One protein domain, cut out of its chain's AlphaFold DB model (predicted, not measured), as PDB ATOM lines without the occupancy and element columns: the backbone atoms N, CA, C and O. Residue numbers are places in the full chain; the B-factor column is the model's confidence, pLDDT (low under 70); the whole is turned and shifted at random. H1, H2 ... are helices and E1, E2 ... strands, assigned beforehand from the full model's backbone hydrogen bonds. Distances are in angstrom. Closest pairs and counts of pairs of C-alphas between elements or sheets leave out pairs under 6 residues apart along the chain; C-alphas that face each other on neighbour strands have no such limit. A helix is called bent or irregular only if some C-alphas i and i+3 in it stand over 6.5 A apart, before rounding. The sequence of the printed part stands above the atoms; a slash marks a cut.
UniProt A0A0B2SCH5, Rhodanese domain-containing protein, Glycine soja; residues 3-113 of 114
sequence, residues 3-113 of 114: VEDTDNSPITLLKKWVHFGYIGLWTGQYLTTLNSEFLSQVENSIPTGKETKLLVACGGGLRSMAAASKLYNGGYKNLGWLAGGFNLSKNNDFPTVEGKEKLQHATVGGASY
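This is residues 3 to 113 of the 114 residues of the protein "Rhodanese domain-containing protein" of Glycine soja (UniProt A0A0B2SCH5). The model is an open frame round an empty middle: H1 makes one side, and on the other side H3 packs on a small two-stranded sheet, E2 and E3, with H2 near one end of H3. One connection between the sides runs through E1, beside which residues 3 to 4 pair, and the other is the long stretch of residues 82 to 109, which leads to H4 at the end of H1; residues 95 to 101 stick out. The 111 printed residues hold four named helices and three named strands in the order H1 E1 H2 E2 H3 E3 H4, the sheet being E2 = E3, parallel. The class is mostly helix, but under half of the residues are in named elements. The whole is loose, with a radius of gyration of the C-alphas of 16.4 A and spans of 44 by 34 by 20 A.

Begin at Val 3, then find C-alpha 10 at (22.281, -37.444, -12.935), where H1 starts; it runs over residues 10 to 27, 23.7 A. H1 has a kink of 59 degrees near residue 21 and is irregular, C-alphas 22 and 25 being 7.6 A apart. Next come E1, residues 32 to 34, 7.0 A, and H2, residues 38 to 45, 10.6 A. E2, residues 54 to 56, spans 6.3 A. Find C-alpha 62 at (40.982, -14.770, -12.746); from there H3 runs to residue 73, 17.0 A. E3, residues 79 to 81, spans 6.9 A, and H4, residues 110 to 113, 5.9 A, ends at C-alpha 113 at (21.320, -7.534, -6.403).

Look first at residues 3 to 4, which pair antiparallel with residues 32 to 33 of E1; E1 pairs with no named strand. H1 touches H4 with residues 24 to 27 alone, the closest C-alphas being those of Trp 26 and Ala 111, 4.7 A apart. H1 and H3 are apart. H2 and H3 are close but not clearly touching, about perpendicular at 76 degrees, with the closest C-alphas, Leu 39 and Leu 71, 6.8 A apart. E2, H3 and E3 form a strand-helix-strand unit, two parallel neighbour strands with a helix between them in the chain, and its crossover is right-handed. Between E2 and E3, at 27 degrees, N 56 and O 80 are within hydrogen-bond range at 2.9 A, as are N 80 and O 54 at 2.8 A. The closest C-alphas of H3 and E3 are those of Met 65 and Trp 81, 6.1 A apart. Every O i to N i+4 pair is within hydrogen-bond range in H2 and H3, and 12 of 14 are in H1; H4 is too short for such a pair.

The C-alphas of Pro 10 and Pro 95 are the two farthest apart, at 47.7 A. The printed part has no cut. The link from E3 to H4, 28 residues, is long, and within it residues 95 to 101 stand free. The mean pLDDT of the printed part is 93.3, and no printed residue is under 70.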
ATOM      1  N   VAL A   3      31.007 -21.476 -20.795       95.12
ATOM      2  CA  VAL A   3      29.607 -21.477 -21.252       95.12
ATOM      3  C   VAL A   3      28.756 -22.209 -20.223       95.12
ATOM      4  O   VAL A   3      29.303 -22.921 -19.382       95.12
ATOM      5  N   GLU A   4      27.442 -22.011 -20.256       95.19
ATOM      6  CA  GLU A   4      26.521 -22.776 -19.415       95.19
ATOM      7  C   GLU A   4      26.708 -24.281 -19.642       95.19
ATOM      8  O   GLU A   4      26.868 -24.739 -20.773       95.19
ATOM      9  N   ASP A   5      26.719 -25.046 -18.554       96.25
ATOM     10  CA  ASP A   5      26.710 -26.498 -18.625       96.25
ATOM     11  C   ASP A   5      25.280 -26.989 -18.882       96.25
ATOM     12  O   ASP A   5      24.439 -27.016 -17.981       96.25
ATOM     13  N   THR A   6      24.984 -27.372 -20.122       95.75
ATOM     14  CA  THR A   6      23.663 -27.876 -20.522       95.75
ATOM     15  C   THR A   6      23.505 -29.387 -20.319       95.75
ATOM     16  O   THR A   6      22.453 -29.924 -20.659       95.75
ATOM     17  N   ASP A   7      24.507 -30.090 -19.767       95.75
ATOM     18  CA  ASP A   7      24.403 -31.526 -19.496       95.75
ATOM     19  C   ASP A   7      23.359 -31.814 -18.407       95.75
ATOM     20  O   ASP A   7      23.265 -31.127 -17.385       95.75
ATOM     21  N   ASN A   8      22.561 -32.854 -18.639       96.12
ATOM     22  CA  ASN A   8      21.464 -33.273 -17.768       96.12
ATOM     23  C   ASN A   8      21.668 -34.695 -17.228       96.12
ATOM     24  O   ASN A   8      20.713 -35.332 -16.783       96.12
ATOM     25  N   SER A   9      22.900 -35.209 -17.250       97.62
ATOM     26  CA  SER A   9      23.222 -36.457 -16.566       97.62
ATOM     27  C   SER A   9      22.929 -36.356 -15.055       97.62
ATOM     28  O   SER A   9      23.038 -35.270 -14.474       97.62
ATOM     29  N   PRO A  10      22.603 -37.469 -14.367       97.94
ATOM     30  CA  PRO A  10      22.281 -37.444 -12.935       97.94
ATOM     31  C   PRO A  10      23.365 -36.791 -12.066       97.94
ATOM     32  O   PRO A  10      23.066 -36.058 -11.125       97.94
ATOM     33  N   ILE A  11      24.635 -37.013 -12.413       97.00
ATOM     34  CA  ILE A  11      25.780 -36.436 -11.700       97.00
ATOM     35  C   ILE A  11      25.828 -34.916 -11.901       97.00
ATOM     36  O   ILE A  11      26.066 -34.176 -10.947       97.00
ATOM     37  N   THR A  12      25.596 -34.428 -13.120       96.69
ATOM     38  CA  THR A  12      25.604 -32.987 -13.398       96.69
ATOM     39  C   THR A  12      24.394 -32.283 -12.799       96.69
ATOM     40  O   THR A  12      24.541 -31.185 -12.270       96.69
ATOM     41  N   LEU A  13      23.223 -32.920 -12.772       97.50
ATOM     42  CA  LEU A  13      22.054 -32.385 -12.070       97.50
ATOM     43  C   LEU A  13      22.325 -32.206 -10.571       97.50
ATOM     44  O   LEU A  13      22.017 -31.149 -10.016       97.50
ATOM     45  N   LEU A  14      22.987 -33.177  -9.933       97.50
ATOM     46  CA  LEU A  14      23.437 -33.034  -8.547       97.50
ATOM     47  C   LEU A  14      24.411 -31.854  -8.386       97.50
ATOM     48  O   LEU A  14      24.244 -31.042  -7.477       97.50
ATOM     49  N   LYS A  15      25.394 -31.707  -9.286       97.31
ATOM     50  CA  LYS A  15      26.329 -30.564  -9.273       97.31
ATOM     51  C   LYS A  15      25.609 -29.225  -9.426       97.31
ATOM     52  O   LYS A  15      25.927 -28.291  -8.698       97.31
ATOM     53  N   LYS A  16      24.642 -29.129 -10.345       97.50
ATOM     54  CA  LYS A  16      23.831 -27.922 -10.567       97.50
ATOM     55  C   LYS A  16      23.056 -27.546  -9.310       97.50
ATOM     56  O   LYS A  16      23.057 -26.378  -8.939       97.50
ATOM     57  N   TRP A  17      22.457 -28.526  -8.636       96.94
ATOM     58  CA  TRP A  17      21.727 -28.301  -7.390       96.94
ATOM     59  C   TRP A  17      22.641 -27.789  -6.266       96.94
ATOM     60  O   TRP A  17      22.338 -26.775  -5.638       96.94
ATOM     61  N   VAL A  18      23.806 -28.421  -6.074       97.25
ATOM     62  CA  VAL A  18      24.809 -27.973  -5.091       97.25
ATOM     63  C   VAL A  18      25.320 -26.567  -5.419       97.25
ATOM     64  O   VAL A  18      25.355 -25.705  -4.543       97.25
ATOM     65  N   HIS A  19      25.681 -26.307  -6.680       96.44
ATOM     66  CA  HIS A  19      26.136 -24.992  -7.144       96.44
ATOM     67  C   HIS A  19      25.080 -23.914  -6.904       96.44
ATOM     68  O   HIS A  19      25.407 -22.849  -6.383       96.44
ATOM     69  N   PHE A  20      23.819 -24.200  -7.238       95.56
ATOM     70  CA  PHE A  20      22.701 -23.283  -7.033       95.56
ATOM     71  C   PHE A  20      22.547 -22.895  -5.559       95.56
ATOM     72  O   PHE A  20      22.488 -21.705  -5.256       95.56
ATOM     73  N   GLY A  21      22.546 -23.876  -4.650       94.75
ATOM     74  CA  GLY A  21      22.416 -23.625  -3.212       94.75
ATOM     75  C   GLY A  21      23.628 -22.923  -2.594       94.75
ATOM     76  O   GLY A  21      23.464 -22.089  -1.707       94.75
ATOM     77  N   TYR A  22      24.841 -23.229  -3.064       93.56
ATOM     78  CA  TYR A  22      26.068 -22.656  -2.509       93.56
ATOM     79  C   TYR A  22      26.308 -21.213  -2.963       93.56
ATOM     80  O   TYR A  22      26.630 -20.355  -2.143       93.56
ATOM     81  N   ILE A  23      26.170 -20.933  -4.263       93.19
ATOM     82  CA  ILE A  23      26.532 -19.621  -4.818       93.19
ATOM     83  C   ILE A  23      25.639 -19.152  -5.967       93.19
ATOM     84  O   ILE A  23      25.444 -17.950  -6.115       93.19
ATOM     85  N   GLY A  24      25.072 -20.063  -6.760       92.94
ATOM     86  CA  GLY A  24      24.339 -19.719  -7.979       92.94
ATOM     87  C   GLY A  24      23.094 -18.869  -7.728       92.94
ATOM     88  O   GLY A  24      22.888 -17.892  -8.439       92.94
ATOM     89  N   LEU A  25      22.306 -19.169  -6.689       94.00
ATOM     90  CA  LEU A  25      21.159 -18.337  -6.301       94.00
ATOM     91  C   LEU A  25      21.599 -16.929  -5.866       94.00
ATOM     92  O   LEU A  25      20.976 -15.936  -6.242       94.00
ATOM     93  N   TRP A  26      22.691 -16.840  -5.101       92.88
ATOM     94  CA  TRP A  26      23.208 -15.577  -4.577       92.88
ATOM     95  C   TRP A  26      23.791 -14.683  -5.663       92.88
ATOM     96  O   TRP A  26      23.536 -13.488  -5.636       92.88
ATOM     97  N   THR A  27      24.536 -15.242  -6.618       90.50
ATOM     98  CA  THR A  27      25.219 -14.480  -7.679       90.50
ATOM     99  C   THR A  27      24.452 -14.440  -9.001       90.50
ATOM    100  O   THR A  27      24.856 -13.729  -9.919       90.50
ATOM    101  N   GLY A  28      23.373 -15.216  -9.134       92.31
ATOM    102  CA  GLY A  28      22.624 -15.384 -10.382       92.31
ATOM    103  C   GLY A  28      23.363 -16.202 -11.447       92.31
ATOM    104  O   GLY A  28      23.017 -16.130 -12.622       92.31
ATOM    105  N   GLN A  29      24.411 -16.944 -11.075       91.62
ATOM    106  CA  GLN A  29      25.258 -17.676 -12.019       91.62
ATOM    107  C   GLN A  29      24.825 -19.134 -12.173       91.62
ATOM    108  O   GLN A  29      24.758 -19.882 -11.196       91.62
ATOM    109  N   TYR A  30      24.653 -19.573 -13.418       93.75
ATOM    110  CA  TYR A  30      24.523 -20.990 -13.753       93.75
ATOM    111  C   TYR A  30      25.848 -21.739 -13.588       93.75
ATOM    112  O   TYR A  30      26.930 -21.144 -13.611       93.75
ATOM    113  N   LEU A  31      25.763 -23.063 -13.431       95.88
ATOM    114  CA  LEU A  31      26.939 -23.926 -13.493       95.88
ATOM    115  C   LEU A  31      27.532 -23.841 -14.905       95.88
ATOM    116  O   LEU A  31      26.808 -23.968 -15.891       95.88
ATOM    117  N   THR A  32      28.842 -23.624 -15.002       95.25
ATOM    118  CA  THR A  32      29.526 -23.454 -16.289       95.25
ATOM    119  C   THR A  32      30.516 -24.569 -16.573       95.25
ATOM    120  O   THR A  32      31.176 -25.063 -15.660       95.25
ATOM    121  N   THR A  33      30.718 -24.847 -17.856       95.50
ATOM    122  CA  THR A  33      31.758 -25.736 -18.375       95.50
ATOM    123  C   THR A  33      32.712 -24.991 -19.321       95.50
ATOM    124  O   THR A  33      32.522 -23.811 -19.640       95.50
ATOM    125  N   LEU A  34      33.793 -25.653 -19.738       95.00
ATOM    126  CA  LEU A  34      34.757 -25.096 -20.686       95.00
ATOM    127  C   LEU A  34      34.172 -25.057 -22.100       95.00
ATOM    128  O   LEU A  34      33.643 -26.041 -22.599       95.00
ATOM    129  N   ASN A  35      34.353 -23.927 -22.778       96.00
ATOM    130  CA  ASN A  35      33.995 -23.772 -24.182       96.00
ATOM    131  C   ASN A  35      35.166 -24.228 -25.078       96.00
ATOM    132  O   ASN A  35      36.227 -23.579 -25.104       96.00
ATOM    133  N   SER A  36      34.975 -25.337 -25.801       95.31
ATOM    134  CA  SER A  36      35.925 -25.840 -26.807       95.31
ATOM    135  C   SER A  36      36.081 -24.855 -27.965       95.31
ATOM    136  O   SER A  36      37.205 -24.525 -28.336       95.31
ATOM    137  N   GLU A  37      34.968 -24.271 -28.407       96.12
ATOM    138  CA  GLU A  37      34.855 -23.346 -29.541       96.12
ATOM    139  C   GLU A  37      35.329 -21.926 -29.232       96.12
ATOM    140  O   GLU A  37      35.280 -21.053 -30.093       96.12
ATOM    141  N   PHE A  38      35.804 -21.664 -28.012       95.88
ATOM    142  CA  PHE A  38      36.162 -20.315 -27.580       95.88
ATOM    143  C   PHE A  38      37.128 -19.605 -28.541       95.88
ATOM    144  O   PHE A  38      36.906 -18.442 -28.854       95.88
ATOM    145  N   LEU A  39      38.185 -20.284 -29.000       94.44
ATOM    146  CA  LEU A  39      39.171 -19.672 -29.899       94.44
ATOM    147  C   LEU A  39      38.566 -19.353 -31.270       94.44
ATOM    148  O   LEU A  39      38.700 -18.225 -31.731       94.44
ATOM    149  N   SER A  40      37.842 -20.310 -31.855       94.88
ATOM    150  CA  SER A  40      37.136 -20.150 -33.132       94.88
ATOM    151  C   SER A  40      36.130 -18.994 -33.081       94.88
ATOM    152  O   SER A  40      36.111 -18.128 -33.949       94.88
ATOM    153  N   GLN A  41      35.344 -18.901 -32.003       95.50
ATOM    154  CA  GLN A  41      34.390 -17.806 -31.803       95.50
ATOM    155  C   GLN A  41      35.079 -16.440 -31.718       95.50
ATOM    156  O   GLN A  41      34.579 -15.469 -32.286       95.50
ATOM    157  N   VAL A  42      36.224 -16.353 -31.030       94.25
ATOM    158  CA  VAL A  42      36.992 -15.103 -30.947       94.25
ATOM    159  C   VAL A  42      37.578 -14.728 -32.310       94.25
ATOM    160  O   VAL A  42      37.462 -13.575 -32.709       94.25
ATOM    161  N   GLU A  43      38.134 -15.688 -33.051       93.06
ATOM    162  CA  GLU A  43      38.650 -15.471 -34.410       93.06
ATOM    163  C   GLU A  43      37.563 -14.967 -35.364       93.06
ATOM    164  O   GLU A  43      37.776 -13.981 -36.064       93.06
ATOM    165  N   ASN A  44      36.366 -15.552 -35.313       93.94
ATOM    166  CA  ASN A  44      35.232 -15.104 -36.125       93.94
ATOM    167  C   ASN A  44      34.711 -13.713 -35.724       93.94
ATOM    168  O   ASN A  44      34.123 -13.016 -36.547       93.94
ATOM    169  N   SER A  45      34.915 -13.302 -34.468       92.44
ATOM    170  CA  SER A  45      34.444 -12.010 -33.951       92.44
ATOM    171  C   SER A  45      35.425 -10.861 -34.192       92.44
ATOM    172  O   SER A  45      35.045  -9.702 -34.034       92.44
ATOM    173  N   ILE A  46      36.684 -11.149 -34.543       90.69
ATOM    174  CA  ILE A  46      37.739 -10.142 -34.725       90.69
ATOM    175  C   ILE A  46      38.155 -10.113 -36.202       90.69
ATOM    176  O   ILE A  46      39.130 -10.760 -36.591       90.69
ATOM    177  N   PRO A  47      37.459  -9.324 -37.043       77.06
ATOM    178  CA  PRO A  47      37.705  -9.295 -38.485       77.06
ATOM    179  C   PRO A  47      39.090  -8.739 -38.849       77.06
ATOM    180  O   PRO A  47      39.602  -8.995 -39.932       77.06
ATOM    181  N   THR A  48      39.717  -7.991 -37.940       82.94
ATOM    182  CA  THR A  48      41.047  -7.390 -38.106       82.94
ATOM    183  C   THR A  48      42.204  -8.355 -37.815       82.94
ATOM    184  O   THR A  48      43.363  -7.996 -38.014       82.94
ATOM    185  N   GLY A  49      41.916  -9.584 -37.368       86.75
ATOM    186  CA  GLY A  49      42.914 -10.630 -37.141       86.75
ATOM    187  C   GLY A  49      43.672 -10.533 -35.809       86.75
ATOM    188  O   GLY A  49      43.354  -9.730 -34.924       86.75
ATOM    189  N   LYS A  50      44.695 -11.386 -35.659       90.38
ATOM    190  CA  LYS A  50      45.379 -11.683 -34.378       90.38
ATOM    191  C   LYS A  50      46.299 -10.576 -33.846       90.38
ATOM    192  O   LYS A  50      46.672 -10.611 -32.675       90.38
ATOM    193  N   GLU A  51      46.614  -9.584 -34.676       91.75
ATOM    194  CA  GLU A  51      47.413  -8.408 -34.298       91.75
ATOM    195  C   GLU A  51      46.594  -7.338 -33.556       91.75
ATOM    196  O   GLU A  51      47.146  -6.392 -32.991       91.75
ATOM    197  N   THR A  52      45.270  -7.483 -33.517       93.12
ATOM    198  CA  THR A  52      44.377  -6.552 -32.821       93.12
ATOM    199  C   THR A  52      44.682  -6.517 -31.323       93.12
ATOM    200  O   THR A  52      44.868  -7.558 -30.692       93.12
ATOM    201  N   LYS A  53      44.699  -5.317 -30.729       94.50
ATOM    202  CA  LYS A  53      44.805  -5.156 -29.272       94.50
ATOM    203  C   LYS A  53      43.510  -5.622 -28.614       94.50
ATOM    204  O   LYS A  53      42.456  -5.046 -28.867       94.50
ATOM    205  N   LEU A  54      43.597  -6.628 -27.750       95.31
ATOM    206  CA  LEU A  54      42.451  -7.192 -27.042       95.31
ATOM    207  C   LEU A  54      42.600  -7.001 -25.539       95.31
ATOM    208  O   LEU A  54      43.588  -7.425 -24.941       95.31
ATOM    209  N   LEU A  55      41.580  -6.409 -24.924       94.44
ATOM    210  CA  LEU A  55      41.430  -6.357 -23.476       94.44
ATOM    211  C   LEU A  55      40.411  -7.412 -23.043       94.44
ATOM    212  O   LEU A  55      39.259  -7.383 -23.466       94.44
ATOM    213  N   VAL A  56      40.830  -8.336 -22.183       95.50
ATOM    214  CA  VAL A  56      39.980  -9.406 -21.657       95.50
ATOM    215  C   VAL A  56      39.604  -9.089 -20.212       95.50
ATOM    216  O   VAL A  56      40.470  -8.865 -19.368       95.50
ATOM    217  N   ALA A  57      38.314  -9.105 -19.885       94.94
ATOM    218  CA  ALA A  57      37.831  -8.777 -18.545       94.94
ATOM    219  C   ALA A  57      36.816  -9.804 -18.026       94.94
ATOM    220  O   ALA A  57      36.164 -10.522 -18.784       94.94
ATOM    221  N   CYS A  58      36.721  -9.906 -16.703       94.75
ATOM    222  CA  CYS A  58      35.657 -10.606 -15.988       94.75
ATOM    223  C   CYS A  58      35.406  -9.884 -14.653       94.75
ATOM    224  O   CYS A  58      36.004  -8.840 -14.411       94.75
ATOM    225  N   GLY A  59      34.564 -10.427 -13.767       92.94
ATOM    226  CA  GLY A  59      34.289  -9.797 -12.465       92.94
ATOM    227  C   GLY A  59      35.517  -9.654 -11.564       92.94
ATOM    228  O   GLY A  59      35.807  -8.559 -11.112       92.94
ATOM    229  N   GLY A  60      36.270 -10.742 -11.355       92.88
ATOM    230  CA  GLY A  60      37.387 -10.798 -10.392       92.88
ATOM    231  C   GLY A  60      38.789 -10.962 -11.000       92.88
ATOM    232  O   GLY A  60      39.742 -11.252 -10.287       92.88
ATOM    233  N   GLY A  61      38.935 -10.885 -12.323       93.69
ATOM    234  CA  GLY A  61      40.223 -10.974 -13.031       93.69
ATOM    235  C   GLY A  61      40.747 -12.389 -13.344       93.69
ATOM    236  O   GLY A  61      41.412 -12.577 -14.363       93.69
ATOM    237  N   LEU A  62      40.424 -13.415 -12.548       93.88
ATOM    238  CA  LEU A  62      40.982 -14.770 -12.746       93.88
ATOM    239  C   LEU A  62      40.521 -15.439 -14.051       93.88
ATOM    240  O   LEU A  62      41.330 -15.975 -14.807       93.88
ATOM    241  N   ARG A  63      39.217 -15.377 -14.355       94.62
ATOM    242  CA  ARG A  63      38.666 -15.971 -15.590       94.62
ATOM    243  C   ARG A  63      39.199 -15.278 -16.846       94.62
ATOM    244  O   ARG A  63      39.443 -15.946 -17.846       94.62
ATOM    245  N   SER A  64      39.391 -13.960 -16.796       96.25
ATOM    246  CA  SER A  64      39.969 -13.201 -17.905       96.25
ATOM    247  C   SER A  64      41.454 -13.485 -18.086       96.25
ATOM    248  O   SER A  64      41.891 -13.601 -19.223       96.25
ATOM    249  N   MET A  65      42.209 -13.684 -17.002       96.25
ATOM    250  CA  MET A  65      43.609 -14.111 -17.078       96.25
ATOM    251  C   MET A  65      43.737 -15.489 -17.746       96.25
ATOM    252  O   MET A  65      44.546 -15.668 -18.655       96.25
ATOM    253  N   ALA A  66      42.893 -16.453 -17.362       95.94
ATOM    254  CA  ALA A  66      42.863 -17.771 -17.997       95.94
ATOM    255  C   ALA A  66      42.484 -17.688 -19.490       95.94
ATOM    256  O   ALA A  66      43.111 -18.330 -20.334       95.94
ATOM    257  N   ALA A  67      41.496 -16.855 -19.831       96.88
ATOM    258  CA  ALA A  67      41.096 -16.621 -21.215       96.88
ATOM    259  C   ALA A  67      42.208 -15.946 -22.037       96.88
ATOM    260  O   ALA A  67      42.457 -16.367 -23.165       96.88
ATOM    261  N   ALA A  68      42.911 -14.963 -21.466       96.50
ATOM    262  CA  ALA A  68      44.056 -14.310 -22.094       96.50
ATOM    263  C   ALA A  68      45.195 -15.306 -22.356       96.50
ATOM    264  O   ALA A  68      45.725 -15.341 -23.460       96.50
ATOM    265  N   SER A  69      45.507 -16.191 -21.405       95.94
ATOM    266  CA  SER A  69      46.487 -17.268 -21.613       95.94
ATOM    267  C   SER A  69      46.087 -18.199 -22.771       95.94
ATOM    268  O   SER A  69      46.891 -18.480 -23.662       95.94
ATOM    269  N   LYS A  70      44.808 -18.603 -22.839       96.19
ATOM    270  CA  LYS A  70      44.290 -19.418 -23.951       96.19
ATOM    271  C   LYS A  70      44.401 -18.690 -25.300       96.19
ATOM    272  O   LYS A  70      44.811 -19.309 -26.277       96.19
ATOM    273  N   LEU A  71      44.094 -17.391 -25.355       96.12
ATOM    274  CA  LEU A  71      44.250 -16.564 -26.562       96.12
ATOM    275  C   LEU A  71      45.719 -16.396 -26.968       96.12
ATOM    276  O   LEU A  71      46.037 -16.481 -28.153       96.12
ATOM    277  N   TYR A  72      46.617 -16.226 -25.998       96.50
ATOM    278  CA  TYR A  72      48.050 -16.087 -26.247       96.50
ATOM    279  C   TYR A  72      48.637 -17.324 -26.927       96.50
ATOM    280  O   TYR A  72      49.400 -17.215 -27.897       96.50
ATOM    281  N   ASN A  73      48.219 -18.501 -26.457       95.62
ATOM    282  CA  ASN A  73      48.560 -19.786 -27.060       95.62
ATOM    283  C   ASN A  73      47.895 -19.973 -28.435       95.62
ATOM    284  O   ASN A  73      48.462 -20.626 -29.301       95.62
ATOM    285  N   GLY A  74      46.733 -19.352 -28.659       94.12
ATOM    286  CA  GLY A  74      46.048 -19.287 -29.955       94.12
ATOM    287  C   GLY A  74      46.651 -18.293 -30.961       94.12
ATOM    288  O   GLY A  74      46.157 -18.186 -32.083       94.12
ATOM    289  N   GLY A  75      47.713 -17.570 -30.589       94.62
ATOM    290  CA  GLY A  75      48.457 -16.676 -31.483       94.62
ATOM    291  C   GLY A  75      48.142 -15.186 -31.335       94.62
ATOM    292  O   GLY A  75      48.761 -14.385 -32.024       94.62
ATOM    293  N   TYR A  76      47.249 -14.789 -30.428       95.81
ATOM    294  CA  TYR A  76      47.021 -13.374 -30.124       95.81
ATOM    295  C   TYR A  76      48.151 -12.842 -29.242       95.81
ATOM    296  O   TYR A  76      48.339 -13.317 -28.124       95.81
ATOM    297  N   LYS A  77      48.927 -11.869 -29.722       94.44
ATOM    298  CA  LYS A  77      50.093 -11.354 -28.974       94.44
ATOM    299  C   LYS A  77      49.833 -10.038 -28.254       94.44
ATOM    300  O   LYS A  77      50.433  -9.789 -27.213       94.44
ATOM    301  N   ASN A  78      48.873  -9.256 -28.733       95.56
ATOM    302  CA  ASN A  78      48.537  -7.952 -28.170       95.56
ATOM    303  C   ASN A  78      47.380  -8.070 -27.168       95.56
ATOM    304  O   ASN A  78      46.278  -7.584 -27.410       95.56
ATOM    305  N   LEU A  79      47.631  -8.755 -26.050       95.88
ATOM    306  CA  LEU A  79      46.627  -9.046 -25.025       95.88
ATOM    307  C   LEU A  79      46.873  -8.249 -23.742       95.88
ATOM    308  O   LEU A  79      47.989  -8.194 -23.236       95.88
ATOM    309  N   GLY A  80      45.799  -7.710 -23.172       95.31
ATOM    310  CA  GLY A  80      45.746  -7.227 -21.798       95.31
ATOM    311  C   GLY A  80      44.598  -7.890 -21.043       95.31
ATOM    312  O   GLY A  80      43.629  -8.354 -21.645       95.31
ATOM    313  N   TRP A  81      44.677  -7.918 -19.715       95.31
ATOM    314  CA  TRP A  81      43.531  -8.263 -18.879       95.31
ATOM    315  C   TRP A  81      43.376  -7.275 -17.731       95.31
ATOM    316  O   TRP A  81      44.350  -6.692 -17.258       95.31
ATOM    317  N   LEU A  82      42.139  -7.101 -17.274       94.06
ATOM    318  CA  LEU A  82      41.848  -6.228 -16.143       94.06
ATOM    319  C   LEU A  82      42.186  -6.946 -14.828       94.06
ATOM    320  O   LEU A  82      41.501  -7.898 -14.434       94.06
ATOM    321  N   ALA A  83      43.257  -6.517 -14.155       92.69
ATOM    322  CA  ALA A  83      43.647  -7.051 -12.853       92.69
ATOM    323  C   ALA A  83      42.555  -6.767 -11.809       92.69
ATOM    324  O   ALA A  83      42.081  -5.643 -11.685       92.69
ATOM    325  N   GLY A  84      42.112  -7.808 -11.097       92.88
ATOM    326  CA  GLY A  84      40.966  -7.734 -10.183       92.88
ATOM    327  C   GLY A  84      39.595  -7.639 -10.859       92.88
ATOM    328  O   GLY A  84      38.585  -7.747 -10.171       92.88
ATOM    329  N   GLY A  85      39.547  -7.528 -12.191       94.94
ATOM    330  CA  GLY A  85      38.314  -7.466 -12.962       94.94
ATOM    331  C   GLY A  85      37.476  -6.218 -12.686       94.94
ATOM    332  O   GLY A  85      37.944  -5.237 -12.107       94.94
ATOM    333  N   PHE A  86      36.218  -6.250 -13.118       94.44
ATOM    334  CA  PHE A  86      35.301  -5.129 -12.942       94.44
ATOM    335  C   PHE A  86      35.034  -4.791 -11.473       94.44
ATOM    336  O   PHE A  86      34.807  -3.624 -11.176       94.44
ATOM    337  N   ASN A  87      35.168  -5.740 -10.544       92.56
ATOM    338  CA  ASN A  87      34.963  -5.510  -9.111       92.56
ATOM    339  C   ASN A  87      35.891  -4.435  -8.515       92.56
ATOM    340  O   ASN A  87      35.573  -3.875  -7.467       92.56
ATOM    341  N   LEU A  88      37.033  -4.159  -9.155       94.00
ATOM    342  CA  LEU A  88      37.966  -3.105  -8.743       94.00
ATOM    343  C   LEU A  88      37.866  -1.827  -9.585       94.00
ATOM    344  O   LEU A  88      38.614  -0.885  -9.326       94.00
ATOM    345  N   SER A  89      36.959  -1.782 -10.564       93.00
ATOM    346  CA  SER A  89      36.766  -0.595 -11.394       93.00
ATOM    347  C   SER A  89      36.195   0.573 -10.586       93.00
ATOM    348  O   SER A  89      35.316   0.409  -9.737       93.00
ATOM    349  N   LYS A  90      36.700   1.770 -10.868       91.25
ATOM    350  CA  LYS A  90      36.274   3.048 -10.293       91.25
ATOM    351  C   LYS A  90      35.661   3.931 -11.377       91.25
ATOM    352  O   LYS A  90      35.913   3.745 -12.564       91.25
ATOM    353  N   ASN A  91      34.901   4.945 -10.959       86.06
ATOM    354  CA  ASN A  91      34.164   5.834 -11.870       86.06
ATOM    355  C   ASN A  91      35.032   6.500 -12.956       86.06
ATOM    356  O   ASN A  91      34.508   6.820 -14.014       86.06
ATOM    357  N   ASN A  92      36.333   6.693 -12.710       88.06
ATOM    358  CA  ASN A  92      37.240   7.388 -13.629       88.06
ATOM    359  C   ASN A  92      38.235   6.447 -14.331       88.06
ATOM    360  O   ASN A  92      39.133   6.927 -15.017       88.06
ATOM    361  N   ASP A  93      38.104   5.129 -14.155       89.38
ATOM    362  CA  ASP A  93      39.000   4.167 -14.815       89.38
ATOM    363  C   ASP A  93      38.693   4.045 -16.315       89.38
ATOM    364  O   ASP A  93      39.569   3.685 -17.102       89.38
ATOM    365  N   PHE A  94      37.458   4.367 -16.719       89.44
ATOM    366  CA  PHE A  94      37.007   4.358 -18.108       89.44
ATOM    367  C   PHE A  94      36.430   5.730 -18.480       89.44
ATOM    368  O   PHE A  94      35.662   6.291 -17.698       89.44
ATOM    369  N   PRO A  95      36.763   6.276 -19.665       88.81
ATOM    370  CA  PRO A  95      36.310   7.607 -20.076       88.81
ATOM    371  C   PRO A  95      34.798   7.668 -20.322       88.81
ATOM    372  O   PRO A  95      34.179   8.706 -20.102       88.81
ATOM    373  N   THR A  96      34.212   6.551 -20.751       89.19
ATOM    374  CA  THR A  96      32.783   6.413 -21.023       89.19
ATOM    375  C   THR A  96      32.322   5.051 -20.527       89.19
ATOM    376  O   THR A  96      32.975   4.041 -20.790       89.19
ATOM    377  N   VAL A  97      31.189   5.025 -19.828       90.19
ATOM    378  CA  VAL A  97      30.498   3.803 -19.412       90.19
ATOM    379  C   VAL A  97      29.084   3.857 -19.973       90.19
ATOM    380  O   VAL A  97      28.392   4.860 -19.812       90.19
ATOM    381  N   GLU A  98      28.664   2.789 -20.645       90.06
ATOM    382  CA  GLU A  98      27.292   2.653 -21.129       90.06
ATOM    383  C   GLU A  98      26.399   2.044 -20.043       90.06
ATOM    384  O   GLU A  98      26.753   1.043 -19.420       90.06
ATOM    385  N   GLY A  99      25.220   2.634 -19.836       88.94
ATOM    386  CA  GLY A  99      24.258   2.204 -18.817       88.94
ATOM    387  C   GLY A  99      24.228   3.105 -17.579       88.94
ATOM    388  O   GLY A  99      24.934   4.105 -17.488       88.94
ATOM    389  N   LYS A 100      23.332   2.777 -16.641       87.19
ATOM    390  CA  LYS A 100      23.130   3.546 -15.396       87.19
ATOM    391  C   LYS A 100      23.922   2.986 -14.214       87.19
ATOM    392  O   LYS A 100      24.212   3.718 -13.272       87.19
ATOM    393  N   GLU A 101      24.244   1.697 -14.266       88.69
ATOM    394  CA  GLU A 101      24.925   0.987 -13.189       88.69
ATOM    395  C   GLU A 101      26.440   1.178 -13.252       88.69
ATOM    396  O   GLU A 101      27.036   1.315 -14.322       88.69
ATOM    397  N   LYS A 102      27.085   1.149 -12.084       90.44
ATOM    398  CA  LYS A 102      28.548   1.191 -12.001       90.44
ATOM    399  C   LYS A 102      29.135  -0.109 -12.539       90.44
ATOM    400  O   LYS A 102      28.678  -1.189 -12.168       90.44
ATOM    401  N   LEU A 103      30.235  -0.018 -13.293       91.31
ATOM    402  CA  LEU A 103      30.988  -1.198 -13.746       91.31
ATOM    403  C   LEU A 103      31.403  -2.107 -12.583       91.31
ATOM    404  O   LEU A 103      31.402  -3.324 -12.735       91.31
ATOM    405  N   GLN A 104      31.654  -1.540 -11.399       92.31
ATOM    406  CA  GLN A 104      31.937  -2.295 -10.177       92.31
ATOM    407  C   GLN A 104      30.880  -3.361  -9.855       92.31
ATOM    408  O   GLN A 104      31.203  -4.399  -9.281       92.31
ATOM    409  N   HIS A 105      29.627  -3.123 -10.240       90.94
ATOM    410  CA  HIS A 105      28.504  -4.019  -9.984       90.94
ATOM    411  C   HIS A 105      28.159  -4.903 -11.189       90.94
ATOM    412  O   HIS A 105      27.205  -5.668 -11.122       90.94
ATOM    413  N   ALA A 106      28.949  -4.875 -12.270       88.56
ATOM    414  CA  ALA A 106      28.662  -5.605 -13.509       88.56
ATOM    415  C   ALA A 106      28.567  -7.133 -13.338       88.56
ATOM    416  O   ALA A 106      28.100  -7.825 -14.241       88.56
ATOM    417  N   THR A 107      29.028  -7.680 -12.209       87.50
ATOM    418  CA  THR A 107      28.899  -9.112 -11.895       87.50
ATOM    419  C   THR A 107      28.072  -9.419 -10.652       87.50
ATOM    420  O   THR A 107      28.100 -10.558 -10.186       87.50
ATOM    421  N   VAL A 108      27.367  -8.425 -10.112       88.81
ATOM    422  CA  VAL A 108      26.369  -8.614  -9.054       88.81
ATOM    423  C   VAL A 108      25.055  -9.019  -9.717       88.81
ATOM    424  O   VAL A 108      24.656  -8.450 -10.729       88.81
ATOM    425  N   GLY A 109      24.397 -10.032  -9.170       90.75
ATOM    426  CA  GLY A 109      23.183 -10.603  -9.745       90.75
ATOM    427  C   GLY A 109      22.493 -11.532  -8.758       90.75
ATOM    428  O   GLY A 109      22.911 -11.638  -7.608       90.75
ATOM    429  N   GLY A 110      21.441 -12.220  -9.200       91.00
ATOM    430  CA  GLY A 110      20.676 -13.122  -8.337       91.00
ATOM    431  C   GLY A 110      20.124 -12.413  -7.100       91.00
ATOM    432  O   GLY A 110      19.724 -11.252  -7.164       91.00
ATOM    433  N   ALA A 111      20.123 -13.109  -5.964       92.25
ATOM    434  CA  ALA A 111      19.637 -12.553  -4.702       92.25
ATOM    435  C   ALA A 111      20.527 -11.429  -4.134       92.25
ATOM    436  O   ALA A 111      20.046 -10.651  -3.323       92.25
ATOM    437  N   SER A 112      21.793 -11.316  -4.557       87.88
ATOM    438  CA  SER A 112      22.714 -10.264  -4.084       87.88
ATOM    439  C   SER A 112      22.499  -8.889  -4.723       87.88
ATOM    440  O   SER A 112      23.161  -7.929  -4.338       87.88
ATOM    441  N   TYR A 113      21.613  -8.793  -5.717       82.88
ATOM    442  CA  TYR A 113      21.320  -7.534  -6.403       82.88
ATOM    443  C   TYR A 113      20.392  -6.600  -5.601       82.88
ATOM    444  O   TYR A 113      20.346  -5.408  -5.897       82.88
TER     445      TYR A 113